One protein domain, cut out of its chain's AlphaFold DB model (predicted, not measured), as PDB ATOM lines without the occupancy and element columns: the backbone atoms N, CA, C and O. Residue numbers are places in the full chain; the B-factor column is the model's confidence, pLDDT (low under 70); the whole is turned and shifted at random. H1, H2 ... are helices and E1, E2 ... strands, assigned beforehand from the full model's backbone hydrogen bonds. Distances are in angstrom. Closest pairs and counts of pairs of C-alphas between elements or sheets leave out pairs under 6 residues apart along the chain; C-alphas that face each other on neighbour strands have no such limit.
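What this domain is: This is residues 388 to 492 of the 494 residues of an uncharacterized protein of Lacinutrix sp. CAU 1491 (UniProt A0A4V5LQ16). A small core forms where the two-stranded hairpin E3 and E4, near the middle, has H1 beside E4 and H3 beside E3, while H2 crosses H1 at a wide angle and brings its first residues to this hairpin. A second hairpin, E1 and E2, makes one end of the longest axis and H4 the other end, and residues 447 to 454 of the loop after H2 stick out to the side. The printed part has 105 residues, with four named helices and four named strands in the order H1 E1 E2 H2 H3 E3 E4 H4; both two-stranded sheets are antiparallel and the class is mixed, helices and strands. The whole is compact, with a radius of gyration of the C-alphas of 14.8 A and spans of 45 by 38 by 27 A.

Where its parts are: Find C-alpha 388 at (467.796, 721.880, 380.344); from there H1 runs through residues 388 to 405, 26.1 A long. Next come the strands E1, residues 411 to 414, 9.4 A, and E2, residues 420 to 423, 10.0 A. H2 takes residues 425 to 439 and is 20.2 A long, starting at C-alpha 425, (480.421, 735.002, 373.481). H3, residues 458 to 466, spans 12.6 A. E3 is residues 470 to 474, 11.6 A, and E4 residues 478 to 481, 9.3 A. H4, residues 483 to 491, 12.1 A, ends at C-alpha 491, (457.078, 724.269, 389.889).

How they stand to each other: Look first at H1 and H2, which touch at residues 394 to 398 and 432 to 436 alone; their closest C-alphas, Ile 395 and Ile 432, are 6.8 A apart, and their lines are about perpendicular at 74 degrees. The closest C-alphas of H1 and E4, Ser 399 and Gly 478, are 6.0 A apart. In the hairpin E3 and E4, N 471 and O 480 are within hydrogen-bond range at 3.0 A. The closest C-alphas of H3 and E3, Arg 465 and Ser 471, are 5.9 A apart. H1 and H4 are near each other, with 5 pairs of C-alphas within 10 A. In the hairpin E1 and E2, N 422 and O 412 are 2.8 A apart; E1 is apart from H2. Each O i to N i+4 pair is within hydrogen-bond range in H2, H3 and H4, and 13 of 14 are in H1.

The domain as a whole: The C-alphas of Ala 415 and Phe 492 are the two farthest apart, 46.0 A. The printed part has no cut. H2 to H3 is the one long link, 18 residues; the other links are tight. Mean pLDDT of the printed part is 88.5, and residues 446 to 454 are under 70.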
ATOM      1  N   LEU A 388     467.249 720.532 380.534       92.94
ATOM      2  CA  LEU A 388     467.796 721.880 380.344       92.94
ATOM      3  C   LEU A 388     467.928 722.678 381.652       92.94
ATOM      4  O   LEU A 388     468.696 723.640 381.703       92.94
ATOM      5  N   ALA A 389     467.243 722.275 382.726       92.00
ATOM      6  CA  ALA A 389     467.457 722.861 384.048       92.00
ATOM      7  C   ALA A 389     468.864 722.555 384.592       92.00
ATOM      8  O   ALA A 389     469.533 723.453 385.103       92.00
ATOM      9  N   ALA A 390     469.339 721.312 384.434       89.75
ATOM     10  CA  ALA A 390     470.695 720.927 384.825       89.75
ATOM     11  C   ALA A 390     471.739 721.663 383.972       89.75
ATOM     12  O   ALA A 390     472.684 722.239 384.507       89.75
ATOM     13  N   PHE A 391     471.508 721.736 382.657       93.88
ATOM     14  CA  PHE A 391     472.337 722.507 381.728       93.88
ATOM     15  C   PHE A 391     472.509 723.972 382.172       93.88
ATOM     16  O   PHE A 391     473.634 724.469 382.268       93.88
ATOM     17  N   LEU A 392     471.411 724.658 382.508       95.44
ATOM     18  CA  LEU A 392     471.449 726.050 382.968       95.44
ATOM     19  C   LEU A 392     472.127 726.214 384.330       95.44
ATOM     20  O   LEU A 392     472.869 727.181 384.522       95.44
ATOM     21  N   HIS A 393     471.929 725.265 385.249       92.81
ATOM     22  CA  HIS A 393     472.640 725.235 386.531       92.81
ATOM     23  C   HIS A 393     474.156 725.187 386.331       92.81
ATOM     24  O   HIS A 393     474.880 725.995 386.915       92.81
ATOM     25  N   TYR A 394     474.644 724.293 385.464       94.19
ATOM     26  CA  TYR A 394     476.076 724.179 385.193       94.19
ATOM     27  C   TYR A 394     476.651 725.458 384.583       94.19
ATOM     28  O   TYR A 394     477.663 725.959 385.075       94.19
ATOM     29  N   ILE A 395     475.987 726.027 383.568       95.56
ATOM     30  CA  ILE A 395     476.424 727.288 382.953       95.56
ATOM     31  C   ILE A 395     476.516 728.393 383.998       95.56
ATOM     32  O   ILE A 395     477.532 729.088 384.068       95.56
ATOM     33  N   TYR A 396     475.481 728.549 384.822       95.44
ATOM     34  CA  TYR A 396     475.452 729.574 385.855       95.44
ATOM     35  C   TYR A 396     476.618 729.433 386.826       95.44
ATOM     36  O   TYR A 396     477.347 730.397 387.046       95.44
ATOM     37  N   LYS A 397     476.826 728.234 387.375       94.00
ATOM     38  CA  LYS A 397     477.824 728.013 388.424       94.00
ATOM     39  C   LYS A 397     479.258 728.091 387.928       94.00
ATOM     40  O   LYS A 397     480.106 728.670 388.611       94.00
ATOM     41  N   LEU A 398     479.517 727.606 386.715       95.88
ATOM     42  CA  LEU A 398     480.798 727.827 386.050       95.88
ATOM     43  C   LEU A 398     481.051 729.330 385.872       95.88
ATOM     44  O   LEU A 398     482.096 729.835 386.284       95.88
ATOM     45  N   SER A 399     480.071 730.058 385.335       96.12
ATOM     46  CA  SER A 399     480.191 731.499 385.073       96.12
ATOM     47  C   SER A 399     480.390 732.309 386.347       96.12
ATOM     48  O   SER A 399     481.290 733.141 386.400       96.12
ATOM     49  N   GLU A 400     479.593 732.032 387.381       94.44
ATOM     50  CA  GLU A 400     479.685 732.659 388.702       94.44
ATOM     51  C   GLU A 400     481.084 732.465 389.289       94.44
ATOM     52  O   GLU A 400     481.713 733.431 389.713       94.44
ATOM     53  N   THR A 401     481.613 731.240 389.249       92.75
ATOM     54  CA  THR A 401     482.951 730.934 389.773       92.75
ATOM     55  C   THR A 401     484.040 731.669 388.991       92.75
ATOM     56  O   THR A 401     484.893 732.339 389.580       92.75
ATOM     57  N   ARG A 402     484.006 731.578 387.657       94.81
ATOM     58  CA  ARG A 402     485.049 732.125 386.786       94.81
ATOM     59  C   ARG A 402     485.061 733.651 386.806       94.81
ATOM     60  O   ARG A 402     486.087 734.258 387.111       94.81
ATOM     61  N   LEU A 403     483.908 734.274 386.588       95.06
ATOM     62  CA  LEU A 403     483.784 735.727 386.473       95.06
ATOM     63  C   LEU A 403     483.847 736.441 387.825       95.06
ATOM     64  O   LEU A 403     484.218 737.609 387.870       95.06
ATOM     65  N   LYS A 404     483.594 735.753 388.947       92.94
ATOM     66  CA  LYS A 404     483.916 736.298 390.276       92.94
ATOM     67  C   LYS A 404     485.423 736.483 390.466       92.94
ATOM     68  O   LYS A 404     485.834 737.450 391.103       92.94
ATOM     69  N   SER A 405     486.241 735.578 389.921       92.25
ATOM     70  CA  SER A 405     487.707 735.674 389.989       92.25
ATOM     71  C   SER A 405     488.296 736.626 388.942       92.25
ATOM     72  O   SER A 405     489.274 737.317 389.221       92.25
ATOM     73  N   SER A 406     487.674 736.706 387.762       93.81
ATOM     74  CA  SER A 406     488.115 737.547 386.648       93.81
ATOM     75  C   SER A 406     486.909 738.197 385.944       93.81
ATOM     76  O   SER A 406     486.418 737.688 384.936       93.81
ATOM     77  N   PRO A 407     486.396 739.338 386.448       93.56
ATOM     78  CA  PRO A 407     485.141 739.930 385.955       93.56
ATOM     79  C   PRO A 407     485.155 740.381 384.490       93.56
ATOM     80  O   PRO A 407     484.100 740.501 383.867       93.56
ATOM     81  N   LEU A 408     486.341 740.658 383.943       95.00
ATOM     82  CA  LEU A 408     486.531 741.060 382.546       95.00
ATOM     83  C   LEU A 408     486.982 739.900 381.656       95.00
ATOM     84  O   LEU A 408     487.339 740.116 380.498       95.00
ATOM     85  N   GLU A 409     486.966 738.671 382.164       92.88
ATOM     86  CA  GLU A 409     487.226 737.514 381.325       92.88
ATOM     87  C   GLU A 409     486.184 737.410 380.208       92.88
ATOM     88  O   GLU A 409     485.019 737.777 380.381       92.88
ATOM     89  N   PHE A 410     486.635 736.977 379.029       95.94
ATOM     90  CA  PHE A 410     485.851 737.005 377.791       95.94
ATOM     91  C   PHE A 410     485.405 738.415 377.380       95.94
ATOM     92  O   PHE A 410     484.363 738.579 376.756       95.94
ATOM     93  N   THR A 411     486.169 739.457 377.711       95.62
ATOM     94  CA  THR A 411     485.892 740.825 377.252       95.62
ATOM     95  C   THR A 411     487.013 741.318 376.347       95.62
ATOM     96  O   THR A 411     488.182 741.270 376.717       95.62
ATOM     97  N   ALA A 412     486.657 741.851 375.178       93.50
ATOM     98  CA  ALA A 412     487.599 742.508 374.275       93.50
ATOM     99  C   ALA A 412     487.101 743.903 373.885       93.50
ATOM    100  O   ALA A 412     485.912 744.211 373.979       93.50
ATOM    101  N   ARG A 413     488.019 744.769 373.449       91.06
ATOM    102  CA  ARG A 413     487.658 746.069 372.869       91.06
ATOM    103  C   ARG A 413     487.267 745.879 371.413       91.06
ATOM    104  O   ARG A 413     488.040 745.330 370.633       91.06
ATOM    105  N   ASN A 414     486.101 746.386 371.038       85.69
ATOM    106  CA  ASN A 414     485.665 746.392 369.652       85.69
ATOM    107  C   ASN A 414     486.105 747.699 368.972       85.69
ATOM    108  O   ASN A 414     485.500 748.755 369.178       85.69
ATOM    109  N   ALA A 415     487.146 747.622 368.139       81.06
ATOM    110  CA  ALA A 415     487.674 748.766 367.391       81.06
ATOM    111  C   ALA A 415     486.645 749.382 366.420       81.06
ATOM    112  O   ALA A 415     486.654 750.588 366.198       81.06
ATOM    113  N   ALA A 416     485.709 748.581 365.897       82.38
ATOM    114  CA  ALA A 416     484.631 749.047 365.022       82.38
ATOM    115  C   ALA A 416     483.481 749.737 365.783       82.38
ATOM    116  O   ALA A 416     482.596 750.325 365.163       82.38
ATOM    117  N   ARG A 417     483.470 749.678 367.121       80.19
ATOM    118  CA  ARG A 417     482.472 750.322 367.990       80.19
ATOM    119  C   ARG A 417     483.127 751.249 369.007       80.19
ATOM    120  O   ARG A 417     482.824 751.168 370.195       80.19
ATOM    121  N   ASP A 418     484.018 752.119 368.535       82.75
ATOM    122  CA  ASP A 418     484.646 753.165 369.356       82.75
ATOM    123  C   ASP A 418     485.361 752.598 370.602       82.75
ATOM    124  O   ASP A 418     485.226 753.088 371.721       82.75
ATOM    125  N   ASN A 419     486.062 751.469 370.431       84.00
ATOM    126  CA  ASN A 419     486.783 750.762 371.497       84.00
ATOM    127  C   ASN A 419     485.935 750.387 372.728       84.00
ATOM    128  O   ASN A 419     486.490 750.156 373.815       84.00
ATOM    129  N   ARG A 420     484.608 750.287 372.569       88.62
ATOM    130  CA  ARG A 420     483.703 749.791 373.611       88.62
ATOM    131  C   ARG A 420     484.032 748.344 373.956       88.62
ATOM    132  O   ARG A 420     484.416 747.553 373.095       88.62
ATOM    133  N   LEU A 421     483.871 748.013 375.234       91.19
ATOM    134  CA  LEU A 421     484.020 746.648 375.720       91.19
ATOM    135  C   LEU A 421     482.861 745.788 375.211       91.19
ATOM    136  O   LEU A 421     481.696 746.167 375.333       91.19
ATOM    137  N   GLU A 422     483.195 744.629 374.660       92.94
ATOM    138  CA  GLU A 422     482.250 743.649 374.143       92.94
ATOM    139  C   GLU A 422     482.571 742.262 374.692       92.94
ATOM    140  O   GLU A 422     483.729 741.834 374.735       92.94
ATOM    141  N   PHE A 423     481.516 741.556 375.088       94.88
ATOM    142  CA  PHE A 423     481.614 740.187 375.559       94.88
ATOM    143  C   PHE A 423     481.841 739.229 374.381       94.88
ATOM    144  O   PHE A 423     481.031 739.159 373.455       94.88
ATOM    145  N   GLN A 424     482.928 738.472 374.441       95.44
ATOM    146  CA  GLN A 424     483.334 737.465 373.469       95.44
ATOM    147  C   GLN A 424     482.562 736.169 373.731       95.44
ATOM    148  O   GLN A 424     483.027 735.241 374.389       95.44
ATOM    149  N   ASN A 425     481.327 736.122 373.235       93.81
ATOM    150  CA  ASN A 425     480.421 735.002 373.481       93.81
ATOM    151  C   ASN A 425     480.913 733.669 372.896       93.81
ATOM    152  O   ASN A 425     480.620 732.630 373.473       93.81
ATOM    153  N   VAL A 426     481.640 733.678 371.776       92.50
ATOM    154  CA  VAL A 426     482.182 732.449 371.170       92.50
ATOM    155  C   VAL A 426     483.213 731.805 372.094       92.50
ATOM    156  O   VAL A 426     483.073 730.629 372.421       92.50
ATOM    157  N   ASP A 427     484.178 732.585 372.582       94.25
ATOM    158  CA  ASP A 427     485.229 732.099 373.482       94.25
ATOM    159  C   ASP A 427     484.640 731.589 374.800       94.25
ATOM    160  O   ASP A 427     484.995 730.509 375.267       94.25
ATOM    161  N   TYR A 428     483.672 732.322 375.356       96.50
ATOM    162  CA  TYR A 428     482.947 731.909 376.555       96.50
ATOM    163  C   TYR A 428     482.205 730.578 376.366       96.50
ATOM    164  O   TYR A 428     482.309 729.694 377.211       96.50
ATOM    165  N   LEU A 429     481.471 730.399 375.260       95.56
ATOM    166  CA  LEU A 429     480.733 729.155 375.009       95.56
ATOM    167  C   LEU A 429     481.666 727.973 374.714       95.56
ATOM    168  O   LEU A 429     481.347 726.849 375.101       95.56
ATOM    169  N   ASN A 430     482.814 728.214 374.074       93.75
ATOM    170  CA  ASN A 430     483.854 727.199 373.903       93.75
ATOM    171  C   ASN A 430     484.439 726.783 375.256       93.75
ATOM    172  O   ASN A 430     484.526 725.593 375.533       93.75
ATOM    173  N   TRP A 431     484.757 727.741 376.131       95.50
ATOM    174  CA  TRP A 431     485.218 727.435 377.485       95.50
ATOM    175  C   TRP A 431     484.179 726.634 378.282       95.50
ATOM    176  O   TRP A 431     484.516 725.593 378.837       95.50
ATOM    177  N   ILE A 432     482.904 727.047 378.270       95.94
ATOM    178  CA  ILE A 432     481.817 726.280 378.902       95.94
ATOM    179  C   ILE A 432     481.785 724.845 378.363       95.94
ATOM    180  O   ILE A 432     481.707 723.907 379.148       95.94
ATOM    181  N   LYS A 433     481.867 724.653 377.042       93.50
ATOM    182  CA  LYS A 433     481.877 723.320 376.423       93.50
ATOM    183  C   LYS A 433     483.016 722.446 376.951       93.50
ATOM    184  O   LYS A 433     482.762 721.292 377.286       93.50
ATOM    185  N   GLU A 434     484.223 722.988 377.070       92.88
ATOM    186  CA  GLU A 434     485.367 722.250 377.620       92.88
ATOM    187  C   GLU A 434     485.174 721.897 379.102       92.88
ATOM    188  O   GLU A 434     485.451 720.769 379.505       92.88
ATOM    189  N   GLU A 435     484.635 722.810 379.913       94.69
ATOM    190  CA  GLU A 435     484.324 722.540 381.323       94.69
ATOM    191  C   GLU A 435     483.261 721.442 381.475       94.69
ATOM    192  O   GLU A 435     483.417 720.523 382.283       94.69
ATOM    193  N   LEU A 436     482.187 721.502 380.679       93.06
ATOM    194  CA  LEU A 436     481.125 720.494 380.698       93.06
ATOM    195  C   LEU A 436     481.644 719.115 380.260       93.06
ATOM    196  O   LEU A 436     481.275 718.103 380.860       93.06
ATOM    197  N   ALA A 437     482.498 719.073 379.234       90.44
ATOM    198  CA  ALA A 437     483.024 717.835 378.670       90.44
ATOM    199  C   ALA A 437     484.110 717.200 379.542       90.44
ATOM    200  O   ALA A 437     484.062 716.002 379.804       90.44
ATOM    201  N   ASN A 438     485.078 717.986 380.012       89.06
ATOM    202  CA  ASN A 438     486.294 717.448 380.619       89.06
ATOM    203  C   ASN A 438     486.236 717.443 382.146       89.06
ATOM    204  O   ASN A 438     486.651 716.458 382.756       89.06
ATOM    205  N   ASN A 439     485.678 718.495 382.752       90.38
ATOM    206  CA  ASN A 439     485.667 718.657 384.208       90.38
ATOM    207  C   ASN A 439     484.373 718.137 384.832       90.38
ATOM    208  O   ASN A 439     484.412 717.471 385.862       90.38
ATOM    209  N   LEU A 440     483.215 718.429 384.226       90.88
ATOM    210  CA  LEU A 440     481.922 717.942 384.717       90.88
ATOM    211  C   LEU A 440     481.546 716.558 384.180       90.88
ATOM    212  O   LEU A 440     480.736 715.880 384.810       90.88
ATOM    213  N   LYS A 441     482.140 716.132 383.056       91.31
ATOM    214  CA  LYS A 441     481.845 714.855 382.385       91.31
ATOM    215  C   LYS A 441     480.349 714.684 382.070       91.31
ATOM    216  O   LYS A 441     479.827 713.580 382.147       91.31
ATOM    217  N   VAL A 442     479.646 715.766 381.719       89.88
ATOM    218  CA  VAL A 442     478.193 715.761 381.404       89.88
ATOM    219  C   VAL A 442     477.891 715.793 379.906       89.88
ATOM    220  O   VAL A 442     476.730 715.848 379.492       89.88
ATOM    221  N   MET A 443     478.943 715.789 379.087       87.62
ATOM    222  CA  MET A 443     478.852 715.661 377.641       87.62
ATOM    223  C   MET A 443     480.075 714.947 377.059       87.62
ATOM    224  O   MET A 443     481.179 715.091 377.576       87.62
ATOM    225  N   ASN A 444     479.883 714.234 375.951       81.31
ATOM    226  CA  ASN A 444     480.948 713.641 375.148       81.31
ATOM    227  C   ASN A 444     481.128 714.427 373.840       81.31
ATOM    228  O   ASN A 444     480.170 714.658 373.099       81.31
ATOM    229  N   THR A 445     482.362 714.835 373.547       73.31
ATOM    230  CA  THR A 445     482.734 715.604 372.349       73.31
ATOM    231  C   THR A 445     483.315 714.740 371.221       73.31
ATOM    232  O   THR A 445     483.459 715.233 370.099       73.31
ATOM    233  N   ALA A 446     483.606 713.453 371.467       58.06
ATOM    234  CA  ALA A 446     484.314 712.564 370.538       58.06
ATOM    235  C   ALA A 446     483.539 712.250 369.241       58.06
ATOM    236  O   ALA A 446     484.142 711.932 368.215       58.06
ATOM    237  N   THR A 447     482.212 712.387 369.245       48.91
ATOM    238  CA  THR A 447     481.318 712.088 368.109       48.91
ATOM    239  C   THR A 447     481.053 713.270 367.170       48.91
ATOM    240  O   THR A 447     480.354 713.106 366.176       48.91
ATOM    241  N   LEU A 448     481.635 714.454 367.404       47.09
ATOM    242  CA  LEU A 448     481.404 715.653 366.574       47.09
ATOM    243  C   LEU A 448     482.125 715.642 365.204       47.09
ATOM    244  O   LEU A 448     482.122 716.647 364.492       47.09
ATOM    245  N   ARG A 449     482.751 714.528 364.803       34.56
ATOM    246  CA  ARG A 449     483.515 714.425 363.548       34.56
ATOM    247  C   ARG A 449     482.606 714.140 362.351       34.56
ATOM    248  O   ARG A 449     482.472 713.003 361.914       34.56
ATOM    249  N   GLY A 450     482.026 715.200 361.795       33.09
ATOM    250  CA  GLY A 450     481.363 715.167 360.492       33.09
ATOM    251  C   GLY A 450     480.490 716.395 360.243       33.09
ATOM    252  O   GLY A 450     479.363 716.458 360.721       33.09
ATOM    253  N   GLY A 451     481.000 717.366 359.478       47.03
ATOM    254  CA  GLY A 451     480.264 718.567 359.060       47.03
ATOM    255  C   GLY A 451     480.911 719.885 359.498       47.03
ATOM    256  O   GLY A 451     481.923 719.898 360.193       47.03
ATOM    257  N   VAL A 452     480.329 721.007 359.059       51.00
ATOM    258  CA  VAL A 452     480.733 722.354 359.500       51.00
ATOM    259  C   VAL A 452     480.544 722.447 361.014       51.00
ATOM    260  O   VAL A 452     479.440 722.202 361.505       51.00
ATOM    261  N   GLU A 453     481.608 722.799 361.738       58.66
ATOM    262  CA  GLU A 453     481.588 722.926 363.195       58.66
ATOM    263  C   GLU A 453     480.509 723.935 363.616       58.66
ATOM    264  O   GLU A 453     480.580 725.133 363.324       58.66
ATOM    265  N   ARG A 454     479.445 723.435 364.255       65.50
ATOM    266  CA  ARG A 454     478.378 724.287 364.783       65.50
ATOM    267  C   ARG A 454     478.889 725.016 366.017       65.50
ATOM    268  O   ARG A 454     479.638 724.455 366.815       65.50
ATOM    269  N   LYS A 455     478.419 726.250 366.212       81.88
ATOM    270  CA  LYS A 455     478.683 726.985 367.453       81.88
ATOM    271  C   LYS A 455     478.145 726.177 368.644       81.88
ATOM    272  O   LYS A 455     477.024 725.664 368.538       81.88
ATOM    273  N   PRO A 456     478.890 726.076 369.760       86.06
ATOM    274  CA  PRO A 456     478.424 725.340 370.926       86.06
ATOM    275  C   PRO A 456     477.057 725.838 371.396       86.06
ATOM    276  O   PRO A 456     476.802 727.044 371.434       86.06
ATOM    277  N   PHE A 457     476.187 724.892 371.747       89.69
ATOM    278  CA  PHE A 457     474.874 725.136 372.347       89.69
ATOM    279  C   PHE A 457     473.922 726.016 371.520       89.69
ATOM    280  O   PHE A 457     473.025 726.664 372.065       89.69
ATOM    281  N   GLN A 458     474.123 726.104 370.197       87.88
ATOM    282  CA  GLN A 458     473.304 726.958 369.333       87.88
ATOM    283  C   GLN A 458     471.812 726.613 369.439       87.88
ATOM    284  O   GLN A 458     470.985 727.521 369.540       87.88
ATOM    285  N   ALA A 459     471.468 725.325 369.406       86.06
ATOM    286  CA  ALA A 459     470.078 724.887 369.408       86.06
ATOM    287  C   ALA A 459     469.429 725.078 370.785       86.06
ATOM    288  O   ALA A 459     468.346 725.658 370.875       86.06
ATOM    289  N   GLU A 460     470.127 724.678 371.847       91.19
ATOM    290  CA  GLU A 460     469.703 724.817 373.238       91.19
ATOM    291  C   GLU A 460     469.439 726.286 373.570       91.19
ATOM    292  O   GLU A 460     468.343 726.642 374.000       91.19
ATOM    293  N   LEU A 461     470.395 727.177 373.286       93.25
ATOM    294  CA  LEU A 461     470.231 728.607 373.549       93.25
ATOM    295  C   LEU A 461     469.176 729.256 372.647       93.25
ATOM    296  O   LEU A 461     468.526 730.204 373.082       93.25
ATOM    297  N   SER A 462     468.992 728.788 371.406       90.12
ATOM    298  CA  SER A 462     467.916 729.284 370.537       90.12
ATOM    299  C   SER A 462     466.551 728.992 371.166       90.12
ATOM    300  O   SER A 462     465.740 729.905 371.315       90.12
ATOM    301  N   ILE A 463     466.324 727.761 371.631       90.56
ATOM    302  CA  ILE A 463     465.065 727.355 372.273       90.56
ATOM    303  C   ILE A 463     464.871 728.052 373.620       90.56
ATOM    304  O   ILE A 463     463.819 728.641 373.843       90.56
ATOM    305  N   LEU A 464     465.883 728.073 374.489       94.12
ATOM    306  CA  LEU A 464     465.785 728.712 375.807       94.12
ATOM    307  C   LEU A 464     465.454 730.210 375.710       94.12
ATOM    308  O   LEU A 464     464.678 730.721 376.517       94.12
ATOM    309  N   ARG A 465     465.977 730.913 374.693       93.31
ATOM    310  CA  ARG A 465     465.627 732.320 374.425       93.31
ATOM    311  C   ARG A 465     464.170 732.501 374.022       93.31
ATOM    312  O   ARG A 465     463.571 733.506 374.371       93.31
ATOM    313  N   LYS A 466     463.584 731.543 373.306       90.12
ATOM    314  CA  LYS A 466     462.181 731.609 372.863       90.12
ATOM    315  C   LYS A 466     461.181 731.453 374.015       90.12
ATOM    316  O   LYS A 466     460.024 731.851 373.890       90.12
ATOM    317  N   PHE A 467     461.636 730.891 375.132       92.69
ATOM    318  CA  PHE A 467     460.901 730.824 376.393       92.69
ATOM    319  C   PHE A 467     461.285 731.935 377.374       92.69
ATOM    320  O   PHE A 467     460.789 731.932 378.492       92.69
ATOM    321  N   ASP A 468     462.154 732.872 376.980       94.12
ATOM    322  CA  ASP A 468     462.662 733.950 377.836       94.12
ATOM    323  C   ASP A 468     463.399 733.456 379.100       94.12
ATOM    324  O   ASP A 468     463.625 734.219 380.045       94.12
ATOM    325  N   PHE A 469     463.825 732.185 379.116       96.50
ATOM    326  CA  PHE A 469     464.620 731.608 380.205       96.50
ATOM    327  C   PHE A 469     466.038 732.172 380.232       96.50
ATOM    328  O   PHE A 469     466.648 732.268 381.294       96.50
ATOM    329  N   VAL A 470     466.563 732.552 379.066       97.00
ATOM    330  CA  VAL A 470     467.865 733.206 378.929       97.00
ATOM    331  C   VAL A 470     467.784 734.354 377.937       97.00
ATOM    332  O   VAL A 470     466.933 734.352 377.048       97.00
ATOM    333  N   SER A 471     468.695 735.319 378.045       94.06
ATOM    334  CA  SER A 471     468.716 736.476 377.147       94.06
ATOM    335  C   SER A 471     470.095 736.711 376.509       94.06
ATOM    336  O   SER A 471     470.563 735.898 375.697       94.06
ATOM    337  N   LYS A 472     470.726 737.850 376.803       94.38
ATOM    338  CA  LYS A 472     472.009 738.286 376.241       94.38
ATOM    339  C   LYS A 472     473.177 737.866 377.129       94.38
ATOM    340  O   LYS A 472     473.010 737.525 378.295       94.38
ATOM    341  N   PHE A 473     474.378 737.942 376.569       95.50
ATOM    342  CA  PHE A 473     475.599 737.829 377.358       95.50
ATOM    343  C   PHE A 473     475.958 739.188 377.966       95.50
ATOM    344  O   PHE A 473     475.794 740.222 377.309       95.50
ATOM    345  N   ARG A 474     476.437 739.200 379.213       94.19
ATOM    346  CA  ARG A 474     476.859 740.415 379.922       94.19
ATOM    347  C   ARG A 474     478.263 740.251 380.500       94.19
ATOM    348  O   ARG A 474     478.595 739.213 381.065       94.19
ATOM    349  N   ILE A 475     479.058 741.314 380.398       93.62
ATOM    350  CA  ILE A 475     480.373 741.410 381.046       93.62
ATOM    351  C   ILE A 475     480.198 741.217 382.557       93.62
ATOM    352  O   ILE A 475     479.269 741.776 383.141       93.62
ATOM    353  N   GLY A 476     481.059 740.401 383.166       91.75
ATOM    354  CA  GLY A 476     481.001 740.062 384.590       91.75
ATOM    355  C   GLY A 476     479.903 739.073 384.995       91.75
ATOM    356  O   GLY A 476     479.834 738.723 386.168       91.75
ATOM    357  N   LEU A 477     479.063 738.609 384.060       93.12
ATOM    358  CA  LEU A 477     477.989 737.641 384.335       93.12
ATOM    359  C   LEU A 477     478.024 736.408 383.418       93.12
ATOM    360  O   LEU A 477     477.725 735.308 383.868       93.12
ATOM    361  N   GLY A 478     478.377 736.573 382.142       96.12
ATOM    362  CA  GLY A 478     478.221 735.521 381.138       96.12
ATOM    363  C   GLY A 478     476.792 735.492 380.598       96.12
ATOM    364  O   GLY A 478     476.244 736.543 380.258       96.12
ATOM    365  N   LEU A 479     476.195 734.305 380.479       96.94
ATOM    366  CA  LEU A 479     474.808 734.143 380.038       96.94
ATOM    367  C   LEU A 479     473.821 734.651 381.102       96.94
ATOM    368  O   LEU A 479     473.814 734.172 382.232       96.94
ATOM    369  N   GLU A 480     472.949 735.591 380.736       96.25
ATOM    370  CA  GLU A 480     471.875 736.057 381.619       96.25
ATOM    371  C   GLU A 480     470.718 735.045 381.665       96.25
ATOM    372  O   GLU A 480     470.119 734.748 380.627       96.25
ATOM    373  N   ILE A 481     470.403 734.546 382.867       96.94
ATOM    374  CA  ILE A 481     469.359 733.543 383.140       96.94
ATOM    375  C   ILE A 481     468.229 734.180 383.960       96.94
ATOM    376  O   ILE A 481     468.474 734.844 384.968       96.94
ATOM    377  N   ASN A 482     466.986 733.956 383.540       96.56
ATOM    378  CA  ASN A 482     465.777 734.437 384.201       96.56
ATOM    379  C   ASN A 482     465.297 733.431 385.260       96.56
ATOM    380  O   ASN A 482     464.390 732.634 385.020       96.56
ATOM    381  N   TRP A 483     465.934 733.454 386.435       94.12
ATOM    382  CA  TRP A 483     465.635 732.525 387.532       94.12
ATOM    383  C   TRP A 483     464.174 732.520 387.998       94.12
ATOM    384  O   TRP A 483     463.646 731.420 388.157       94.12
ATOM    385  N   PRO A 484     463.495 733.674 388.175       95.19
ATOM    386  CA  PRO A 484     462.086 733.677 388.570       95.19
ATOM    387  C   PRO A 484     461.193 732.908 387.589       95.19
ATOM    388  O   PRO A 484     460.395 732.074 388.006       95.19
ATOM    389  N   LEU A 485     461.378 733.130 386.283       94.88
ATOM    390  CA  LEU A 485     460.598 732.442 385.253       94.88
ATOM    391  C   LEU A 485     460.940 730.950 385.178       94.88
ATOM    392  O   LEU A 485     460.064 730.109 385.002       94.88
ATOM    393  N   LEU A 486     462.218 730.604 385.327       94.06
ATOM    394  CA  LEU A 486     462.649 729.211 385.349       94.06
ATOM    395  C   LEU A 486     462.016 728.449 386.524       94.06
ATOM    396  O   LEU A 486     461.572 727.315 386.351       94.06
ATOM    397  N   GLN A 487     461.941 729.078 387.700       92.25
ATOM    398  CA  GLN A 487     461.305 728.501 388.880       92.25
ATOM    399  C   GLN A 487     459.804 728.269 388.660       92.25
ATOM    400  O   GLN A 487     459.333 727.171 388.943       92.25
ATOM    401  N   GLU A 488     459.086 729.231 388.073       93.94
ATOM    402  CA  GLU A 488     457.663 729.086 387.722       93.94
ATOM    403  C   GLU A 488     457.411 727.826 386.872       93.94
ATOM    404  O   GLU A 488     456.534 727.018 387.172       93.94
ATOM    405  N   TYR A 489     458.232 727.597 385.843       95.00
ATOM    406  CA  TYR A 489     458.088 726.427 384.971       95.00
ATOM    407  C   TYR A 489     458.542 725.116 385.631       95.00
ATOM    408  O   TYR A 489     458.016 724.046 385.310       95.00
ATOM    409  N   LEU A 490     459.513 725.160 386.546       91.38
ATOM    410  CA  LEU A 490     459.936 723.989 387.318       91.38
ATOM    411  C   LEU A 490     458.892 723.571 388.360       91.38
ATOM    412  O   LEU A 490     458.748 722.378 388.627       91.38
ATOM    413  N   GLU A 491     458.153 724.521 388.922       91.56
ATOM    414  CA  GLU A 491     457.078 724.269 389.889       91.56
ATOM    415  C   GLU A 491     455.750 723.906 389.213       91.56
ATOM    416  O   GLU A 491     454.895 723.296 389.844       91.56
ATOM    417  N   PHE A 492     455.595 724.199 387.918       91.25
ATOM    418  CA  PHE A 492     454.409 723.823 387.155       91.25
ATOM    419  C   PHE A 492     454.217 722.297 387.093       91.25
ATOM    420  O   PHE A 492     455.063 721.572 386.556       91.25
TER     421      PHE A 492